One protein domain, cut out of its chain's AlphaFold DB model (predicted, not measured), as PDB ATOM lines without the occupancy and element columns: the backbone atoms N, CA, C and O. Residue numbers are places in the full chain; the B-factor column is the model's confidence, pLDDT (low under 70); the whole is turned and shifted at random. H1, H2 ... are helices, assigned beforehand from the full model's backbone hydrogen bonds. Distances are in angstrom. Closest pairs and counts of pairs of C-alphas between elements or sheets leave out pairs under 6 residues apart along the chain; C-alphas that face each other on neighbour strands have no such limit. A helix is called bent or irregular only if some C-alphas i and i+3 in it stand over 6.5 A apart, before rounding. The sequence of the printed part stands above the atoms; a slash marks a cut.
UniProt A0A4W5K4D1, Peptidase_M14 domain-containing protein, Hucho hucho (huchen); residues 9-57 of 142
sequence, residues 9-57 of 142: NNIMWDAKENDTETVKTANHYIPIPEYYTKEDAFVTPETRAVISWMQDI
ATOM      1  N   ASN A   9     -52.369 -26.228  40.835       77.81
ATOM      2  CA  ASN A   9     -53.283 -26.701  41.877       77.81
ATOM      3  C   ASN A   9     -52.611 -26.627  43.249       77.81
ATOM      4  O   ASN A   9     -53.178 -26.044  44.172       77.81
ATOM      5  N   ASN A  10     -51.367 -27.104  43.352       76.25
ATOM      6  CA  ASN A  10     -50.591 -27.005  44.590       76.25
ATOM      7  C   ASN A  10     -50.328 -25.547  44.997       76.25
ATOM      8  O   ASN A  10     -50.529 -25.193  46.153       76.25
ATOM      9  N   ILE A  11     -50.011 -24.662  44.042       76.31
ATOM     10  CA  ILE A  11     -49.835 -23.222  44.318       76.31
ATOM     11  C   ILE A  11     -51.116 -22.615  44.906       76.31
ATOM     12  O   ILE A  11     -51.062 -21.854  45.871       76.31
ATOM     13  N   MET A  12     -52.278 -22.950  44.340       78.56
ATOM     14  CA  MET A  12     -53.575 -22.480  44.832       78.56
ATOM     15  C   MET A  12     -53.886 -22.999  46.238       78.56
ATOM     16  O   MET A  12     -54.407 -22.255  47.070       78.56
ATOM     17  N   TRP A  13     -53.620 -24.277  46.503       77.81
ATOM     18  CA  TRP A  13     -53.894 -24.889  47.801       77.81
ATOM     19  C   TRP A  13     -52.957 -24.369  48.888       77.81
ATOM     20  O   TRP A  13     -53.454 -23.944  49.929       77.81
ATOM     21  N   ASP A  14     -51.655 -24.273  48.613       77.69
ATOM     22  CA  ASP A  14     -50.667 -23.674  49.517       77.69
ATOM     23  C   ASP A  14     -51.030 -22.226  49.853       77.69
ATOM     24  O   ASP A  14     -50.920 -21.784  50.998       77.69
ATOM     25  N   ALA A  15     -51.486 -21.467  48.854       73.00
ATOM     26  CA  ALA A  15     -51.903 -20.091  49.056       73.00
ATOM     27  C   ALA A  15     -53.152 -20.010  49.951       73.00
ATOM     28  O   ALA A  15     -53.200 -19.160  50.832       73.00
ATOM     29  N   LYS A  16     -54.128 -20.916  49.782       72.81
ATOM     30  CA  LYS A  16     -55.313 -21.012  50.654       72.81
ATOM     31  C   LYS A  16     -54.981 -21.447  52.082       72.81
ATOM     32  O   LYS A  16     -55.660 -21.014  53.005       72.81
ATOM     33  N   GLU A  17     -53.984 -22.308  52.272       74.75
ATOM     34  CA  GLU A  17     -53.544 -22.745  53.604       74.75
ATOM     35  C   GLU A  17     -52.786 -21.650  54.359       74.75
ATOM     36  O   GLU A  17     -52.935 -21.519  55.573       74.75
ATOM     37  N   ASN A  18     -52.014 -20.837  53.634       66.50
ATOM     38  CA  ASN A  18     -51.253 -19.721  54.192       66.50
ATOM     39  C   ASN A  18     -52.054 -18.410  54.287       66.50
ATOM     40  O   ASN A  18     -51.527 -17.415  54.795       66.50
ATOM     41  N   ASP A  19     -53.303 -18.383  53.809       60.94
ATOM     42  CA  ASP A  19     -54.171 -17.204  53.836       60.94
ATOM     43  C   ASP A  19     -54.613 -16.901  55.280       60.94
ATOM     44  O   ASP A  19     -55.674 -17.301  55.760       60.94
ATOM     45  N   THR A  20     -53.764 -16.182  56.020       51.69
ATOM     46  CA  THR A  20     -54.224 -15.357  57.141       51.69
ATOM     47  C   THR A  20     -55.173 -14.313  56.561       51.69
ATOM     48  O   THR A  20     -54.776 -13.677  55.591       51.69
ATOM     49  N   GLU A  21     -56.356 -14.107  57.156       50.81
ATOM     50  CA  GLU A  21     -57.550 -13.346  56.692       50.81
ATOM     51  C   GLU A  21     -57.351 -11.991  55.947       50.81
ATOM     52  O   GLU A  21     -58.315 -11.372  55.492       50.81
ATOM     53  N   THR A  22     -56.123 -11.499  55.812       48.00
ATOM     54  CA  THR A  22     -55.706 -10.251  55.175       48.00
ATOM     55  C   THR A  22     -55.293 -10.352  53.696       48.00
ATOM     56  O   THR A  22     -55.277  -9.307  53.044       48.00
ATOM     57  N   VAL A  23     -55.013 -11.535  53.118       48.91
ATOM     58  CA  VAL A  23     -54.547 -11.659  51.715       48.91
ATOM     59  C   VAL A  23     -55.409 -12.635  50.916       48.91
ATOM     60  O   VAL A  23     -54.948 -13.696  50.519       48.91
ATOM     61  N   LYS A  24     -56.645 -12.226  50.590       52.38
ATOM     62  CA  LYS A  24     -57.533 -12.989  49.693       52.38
ATOM     63  C   LYS A  24     -56.790 -13.426  48.433       52.38
ATOM     64  O   LYS A  24     -56.531 -12.617  47.538       52.38
ATOM     65  N   THR A  25     -56.492 -14.711  48.359       55.06
ATOM     66  CA  THR A  25     -55.894 -15.326  47.178       55.06
ATOM     67  C   THR A  25     -56.832 -15.169  45.977       55.06
ATOM     68  O   THR A  25     -58.016 -15.509  46.032       55.06
ATOM     69  N   ALA A  26     -56.331 -14.578  44.887       58.34
ATOM     70  CA  ALA A  26     -57.121 -14.381  43.675       58.34
ATOM     71  C   ALA A  26     -57.441 -15.746  43.053       58.34
ATOM     72  O   ALA A  26     -56.557 -16.446  42.568       58.34
ATOM     73  N   ASN A  27     -58.718 -16.125  43.045       60.12
ATOM     74  CA  ASN A  27     -59.172 -17.404  42.500       60.12
ATOM     75  C   ASN A  27     -59.369 -17.405  40.976       60.12
ATOM     76  O   ASN A  27     -59.757 -18.426  40.419       60.12
ATOM     77  N   HIS A  28     -59.135 -16.269  40.319       61.94
ATOM     78  CA  HIS A  28     -59.419 -16.066  38.897       61.94
ATOM     79  C   HIS A  28     -58.155 -15.882  38.040       61.94
ATOM     80  O   HIS A  28     -58.257 -15.799  36.819       61.94
ATOM     81  N   TYR A  29     -56.975 -15.751  38.656       70.56
ATOM     82  CA  TYR A  29     -55.706 -15.603  37.944       70.56
ATOM     83  C   TYR A  29     -54.545 -16.058  38.829       70.56
ATOM     84  O   TYR A  29     -54.062 -15.308  39.679       70.56
ATOM     85  N   ILE A  30     -54.101 -17.295  38.621       75.38
ATOM     86  CA  ILE A  30     -52.879 -17.812  39.236       75.38
ATOM     87  C   ILE A  30     -51.739 -17.508  38.258       75.38
ATOM     88  O   ILE A  30     -51.776 -18.003  37.127       75.38
ATOM     89  N   PRO A  31     -50.750 -16.677  38.633       76.62
ATOM     90  CA  PRO A  31     -49.658 -16.340  37.733       76.62
ATOM     91  C   PRO A  31     -48.834 -17.589  37.407       76.62
ATOM     92  O   PRO A  31     -48.516 -18.391  38.287       76.62
ATOM     93  N   ILE A  32     -48.457 -17.731  36.135       82.19
ATOM     94  CA  ILE A  32     -47.517 -18.769  35.709       82.19
ATOM     95  C   ILE A  32     -46.179 -18.526  36.424       82.19
ATOM     96  O   ILE A  32     -45.687 -17.394  36.390       82.19
ATOM     97  N   PRO A  33     -45.570 -19.546  37.056       82.06
ATOM     98  CA  PRO A  33     -44.297 -19.370  37.741       82.06
ATOM     99  C   PRO A  33     -43.222 -18.805  36.807       82.06
ATOM    100  O   PRO A  33     -43.057 -19.288  35.689       82.06
ATOM    101  N   GLU A  34     -42.440 -17.824  37.263       78.50
ATOM    102  CA  GLU A  34     -41.472 -17.121  36.402       78.50
ATOM    103  C   GLU A  34     -40.492 -18.070  35.698       78.50
ATOM    104  O   GLU A  34     -40.132 -17.852  34.541       78.50
ATOM    105  N   TYR A  35     -40.094 -19.163  36.358       77.75
ATOM    106  CA  TYR A  35     -39.185 -20.149  35.775       77.75
ATOM    107  C   TYR A  35     -39.758 -20.855  34.538       77.75
ATOM    108  O   TYR A  35     -38.967 -21.308  33.725       77.75
ATOM    109  N   TYR A  36     -41.082 -20.909  34.345       79.25
ATOM    110  CA  TYR A  36     -41.706 -21.458  33.131       79.25
ATOM    111  C   TYR A  36     -41.540 -20.550  31.906       79.25
ATOM    112  O   TYR A  36     -41.634 -21.010  30.770       79.25
ATOM    113  N   THR A  37     -41.284 -19.260  32.127       74.25
ATOM    114  CA  THR A  37     -41.174 -18.263  31.050       74.25
ATOM    115  C   THR A  37     -39.739 -18.042  30.577       74.25
ATOM    116  O   THR A  37     -39.528 -17.486  29.501       74.25
ATOM    117  N   LYS A  38     -38.741 -18.529  31.325       80.69
ATOM    118  CA  LYS A  38     -37.326 -18.363  30.973       80.69
ATOM    119  C   LYS A  38     -36.933 -19.193  29.745       80.69
ATOM    120  O   LYS A  38     -37.570 -20.201  29.415       80.69
ATOM    121  N   GLU A  39     -35.892 -18.755  29.041       72.62
ATOM    122  CA  GLU A  39     -35.367 -19.450  27.853       72.62
ATOM    123  C   GLU A  39     -34.687 -20.782  28.203       72.62
ATOM    124  O   GLU A  39     -34.728 -21.716  27.409       72.62
ATOM    125  N   ASP A  40     -34.116 -20.895  29.405       77.94
ATOM    126  CA  ASP A  40     -33.444 -22.091  29.929       77.94
ATOM    127  C   ASP A  40     -34.399 -23.096  30.595       77.94
ATOM    128  O   ASP A  40     -33.978 -24.156  31.061       77.94
ATOM    129  N   ALA A  41     -35.695 -22.783  30.636       78.38
ATOM    130  CA  ALA A  41     -36.708 -23.653  31.205       78.38
ATOM    131  C   ALA A  41     -36.910 -24.907  30.343       78.38
ATOM    132  O   ALA A  41     -37.092 -24.811  29.126       78.38
ATOM    133  N   PHE A  42     -36.982 -26.081  30.978       82.44
ATOM    134  CA  PHE A  42     -37.322 -27.359  30.333       82.44
ATOM    135  C   PHE A  42     -38.825 -27.454  29.996       82.44
ATOM    136  O   PHE A  42     -39.532 -28.369  30.421       82.44
ATOM    137  N   VAL A  43     -39.318 -26.482  29.229       84.12
ATOM    138  CA  VAL A  43     -40.707 -26.366  28.780       84.12
ATOM    139  C   VAL A  43     -40.753 -26.637  27.285       84.12
ATOM    140  O   VAL A  43     -40.017 -26.016  26.513       84.12
ATOM    141  N   THR A  44     -41.602 -27.570  26.868       86.38
ATOM    142  CA  THR A  44     -41.766 -27.920  25.457       86.38
ATOM    143  C   THR A  44     -42.366 -26.742  24.678       86.38
ATOM    144  O   THR A  44     -43.120 -25.936  25.240       86.38
ATOM    145  N   PRO A  45     -42.032 -26.591  23.383       87.19
ATOM    146  CA  PRO A  45     -42.511 -25.462  22.588       87.19
ATOM    147  C   PRO A  45     -44.043 -25.401  22.507       87.19
ATOM    148  O   PRO A  45     -44.603 -24.307  22.498       87.19
ATOM    149  N   GLU A  46     -44.725 -26.549  22.516       87.12
ATOM    150  CA  GLU A  46     -46.187 -26.638  22.510       87.12
ATOM    151  C   GLU A  46     -46.790 -26.039  23.786       87.12
ATOM    152  O   GLU A  46     -47.682 -25.196  23.707       87.12
ATOM    153  N   THR A  47     -46.258 -26.401  24.959       87.00
ATOM    154  CA  THR A  47     -46.699 -25.855  26.253       87.00
ATOM    155  C   THR A  47     -46.492 -24.345  26.299       87.00
ATOM    156  O   THR A  47     -47.385 -23.602  26.704       87.00
ATOM    157  N   ARG A  48     -45.333 -23.864  25.834       86.12
ATOM    158  CA  ARG A  48     -45.017 -22.428  25.809       86.12
ATOM    159  C   ARG A  48     -45.979 -21.649  24.910       86.12
ATOM    160  O   ARG A  48     -46.424 -20.569  25.293       86.12
ATOM    161  N   ALA A  49     -46.325 -22.202  23.748       88.56
ATOM    162  CA  ALA A  49     -47.285 -21.591  22.834       88.56
ATOM    163  C   ALA A  49     -48.690 -21.505  23.452       88.56
ATOM    164  O   ALA A  49     -49.323 -20.456  23.363       88.56
ATOM    165  N   VAL A  50     -49.156 -22.566  24.123       88.75
ATOM    166  CA  VAL A  50     -50.463 -22.568  24.802       88.75
ATOM    167  C   VAL A  50     -50.486 -21.573  25.963       88.75
ATOM    168  O   VAL A  50     -51.433 -20.798  26.060       88.75
ATOM    169  N   ILE A  51     -49.438 -21.525  26.793       86.69
ATOM    170  CA  ILE A  51     -49.333 -20.546  27.887       86.69
ATOM    171  C   ILE A  51     -49.410 -19.115  27.343       86.69
ATOM    172  O   ILE A  51     -50.211 -18.326  27.836       86.69
ATOM    173  N   SER A  52     -48.624 -18.792  26.308       87.44
ATOM    174  CA  SER A  52     -48.652 -17.463  25.680       87.44
ATOM    175  C   SER A  52     -50.050 -17.133  25.161       87.44
ATOM    176  O   SER A  52     -50.594 -16.076  25.459       87.44
ATOM    177  N   TRP A  53     -50.672 -18.069  24.445       89.00
ATOM    178  CA  TRP A  53     -52.005 -17.883  23.882       89.00
ATOM    179  C   TRP A  53     -53.078 -17.642  24.955       89.00
ATOM    180  O   TRP A  53     -53.944 -16.784  24.779       89.00
ATOM    181  N   MET A  54     -53.000 -18.355  26.080       87.00
ATOM    182  CA  MET A  54     -53.896 -18.174  27.225       87.00
ATOM    183  C   MET A  54     -53.674 -16.847  27.962       87.00
ATOM    184  O   MET A  54     -54.611 -16.329  28.561       87.00
ATOM    185  N   GLN A  55     -52.459 -16.295  27.933       84.56
ATOM    186  CA  GLN A  55     -52.163 -14.976  28.503       84.56
ATOM    187  C   GLN A  55     -52.642 -13.832  27.598       84.56
ATOM    188  O   GLN A  55     -53.041 -12.783  28.101       84.56
ATOM    189  N   ASP A  56     -52.641 -14.044  26.280       89.62
ATOM    190  CA  ASP A  56     -53.028 -13.034  25.292       89.62
ATOM    191  C   ASP A  56     -54.551 -12.893  25.132       89.62
ATOM    192  O   ASP A  56     -55.047 -11.817  24.784       89.62
ATOM    193  N   ILE A  57     -55.312 -13.970  25.366       88.38
ATOM    194  CA  ILE A  57     -56.767 -14.002  25.171       88.38
ATOM    195  C   ILE A  57     -57.474 -14.350  26.488       88.38
ATOM    196  O   ILE A  57     -57.213 -15.408  27.057       88.38
TER     197      ILE A  57
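This is residues 9 to 57 of the 142 residues of the protein "Peptidase_M14 domain-containing protein" of Hucho hucho (huchen) (UniProt A0A4W5K4D1). The model is a loose, elongated arrangement of helices that do not form one bundle: H3, the longest helix, lies toward one end, and H1 lies well away from it, with a long unnamed stretch between. Near H3 the short helix H2 and the link after it make a bend that leads round into H3; on the far side, residues 17 to 22, of which 17 belongs to H1, stick out as a free loop, and the long link then folds back past H1 on its way to H2. The printed part has 49 residues, with three named helices in the order H1, H2, H3 along the chain and no named strand, and its class is all helix, with 25 of the 49 residues in the helices. The whole is loose, with a radius of gyration of the C-alphas of 13.5 A, and its C-alphas span 39 by 24 by 14 A.

The longest helix, H3, takes residues 45 to 56, from Pro 45 to Asp 56, and measures 16.5 A from its first to its last C-alpha. C-alpha 45 is at (-42.511, -25.462, 22.588) and C-alpha 56 at (-53.028, -13.034, 25.292). Before it in the chain comes H2, residues 34 to 37, from Glu 34 to Thr 37. The C-alpha of Glu 34 is at (-41.472, -17.121, 36.402). H1, residues 9 to 17, opens the printed part and measures 12.4 A from first to last C-alpha. It begins at C-alpha 9, at (-53.283, -26.701, 41.877), and ends at C-alpha 17, at (-53.544, -22.745, 53.604). After H1 come residues 18 to 33, a stretch of 16 residues with no named element. None of the three helices is bent or irregular.

H3 touches no helix, but it is near H2. The two are close but not clearly touching, with 1 pair of C-alphas within 8 A; this closest pair is that of Thr 37 and Arg 48, 7.7 A apart. Their centres are 12.0 A apart. The link between H2 and H3 has 7 residues and is short but not tight. H1 and H3 are apart, with no C-alpha of the one within 8 A of the other. H1 and H2 are apart too by the same measure, though they follow each other in the chain. A long link of 16 residues, residues 18 to 33, joins H1 to H2. No two helices form a hairpin. In H1 and H3 every pair of O of residue i and N of residue i+4 is within hydrogen-bond range. H2, with 4 residues, is too short for such a pair, but its one pair of O of residue i and N of residue i+3, O of Glu 34 and N of Thr 37, is within range.

The two C-alphas farthest apart are those of Glu 21 and Pro 45, at 39.2 A, while the first and last printed C-alphas, those of Asn 9 and Ile 57, are 21.3 A apart. The printed part runs from residue 9 to residue 57 without a cut, in a full chain of 142 residues. Residues 17 to 22 stand free, with no C-alpha 8 or more residues away along the chain within 10 A. The C-alphas of the long link, residues 18 to 33, lie 3 to 22 A from the mean of the C-alphas. The mean pLDDT of the printed part is 75.4. The model's confidence is low, under 70, at residues 18 to 28, and H3 has a mean of 87.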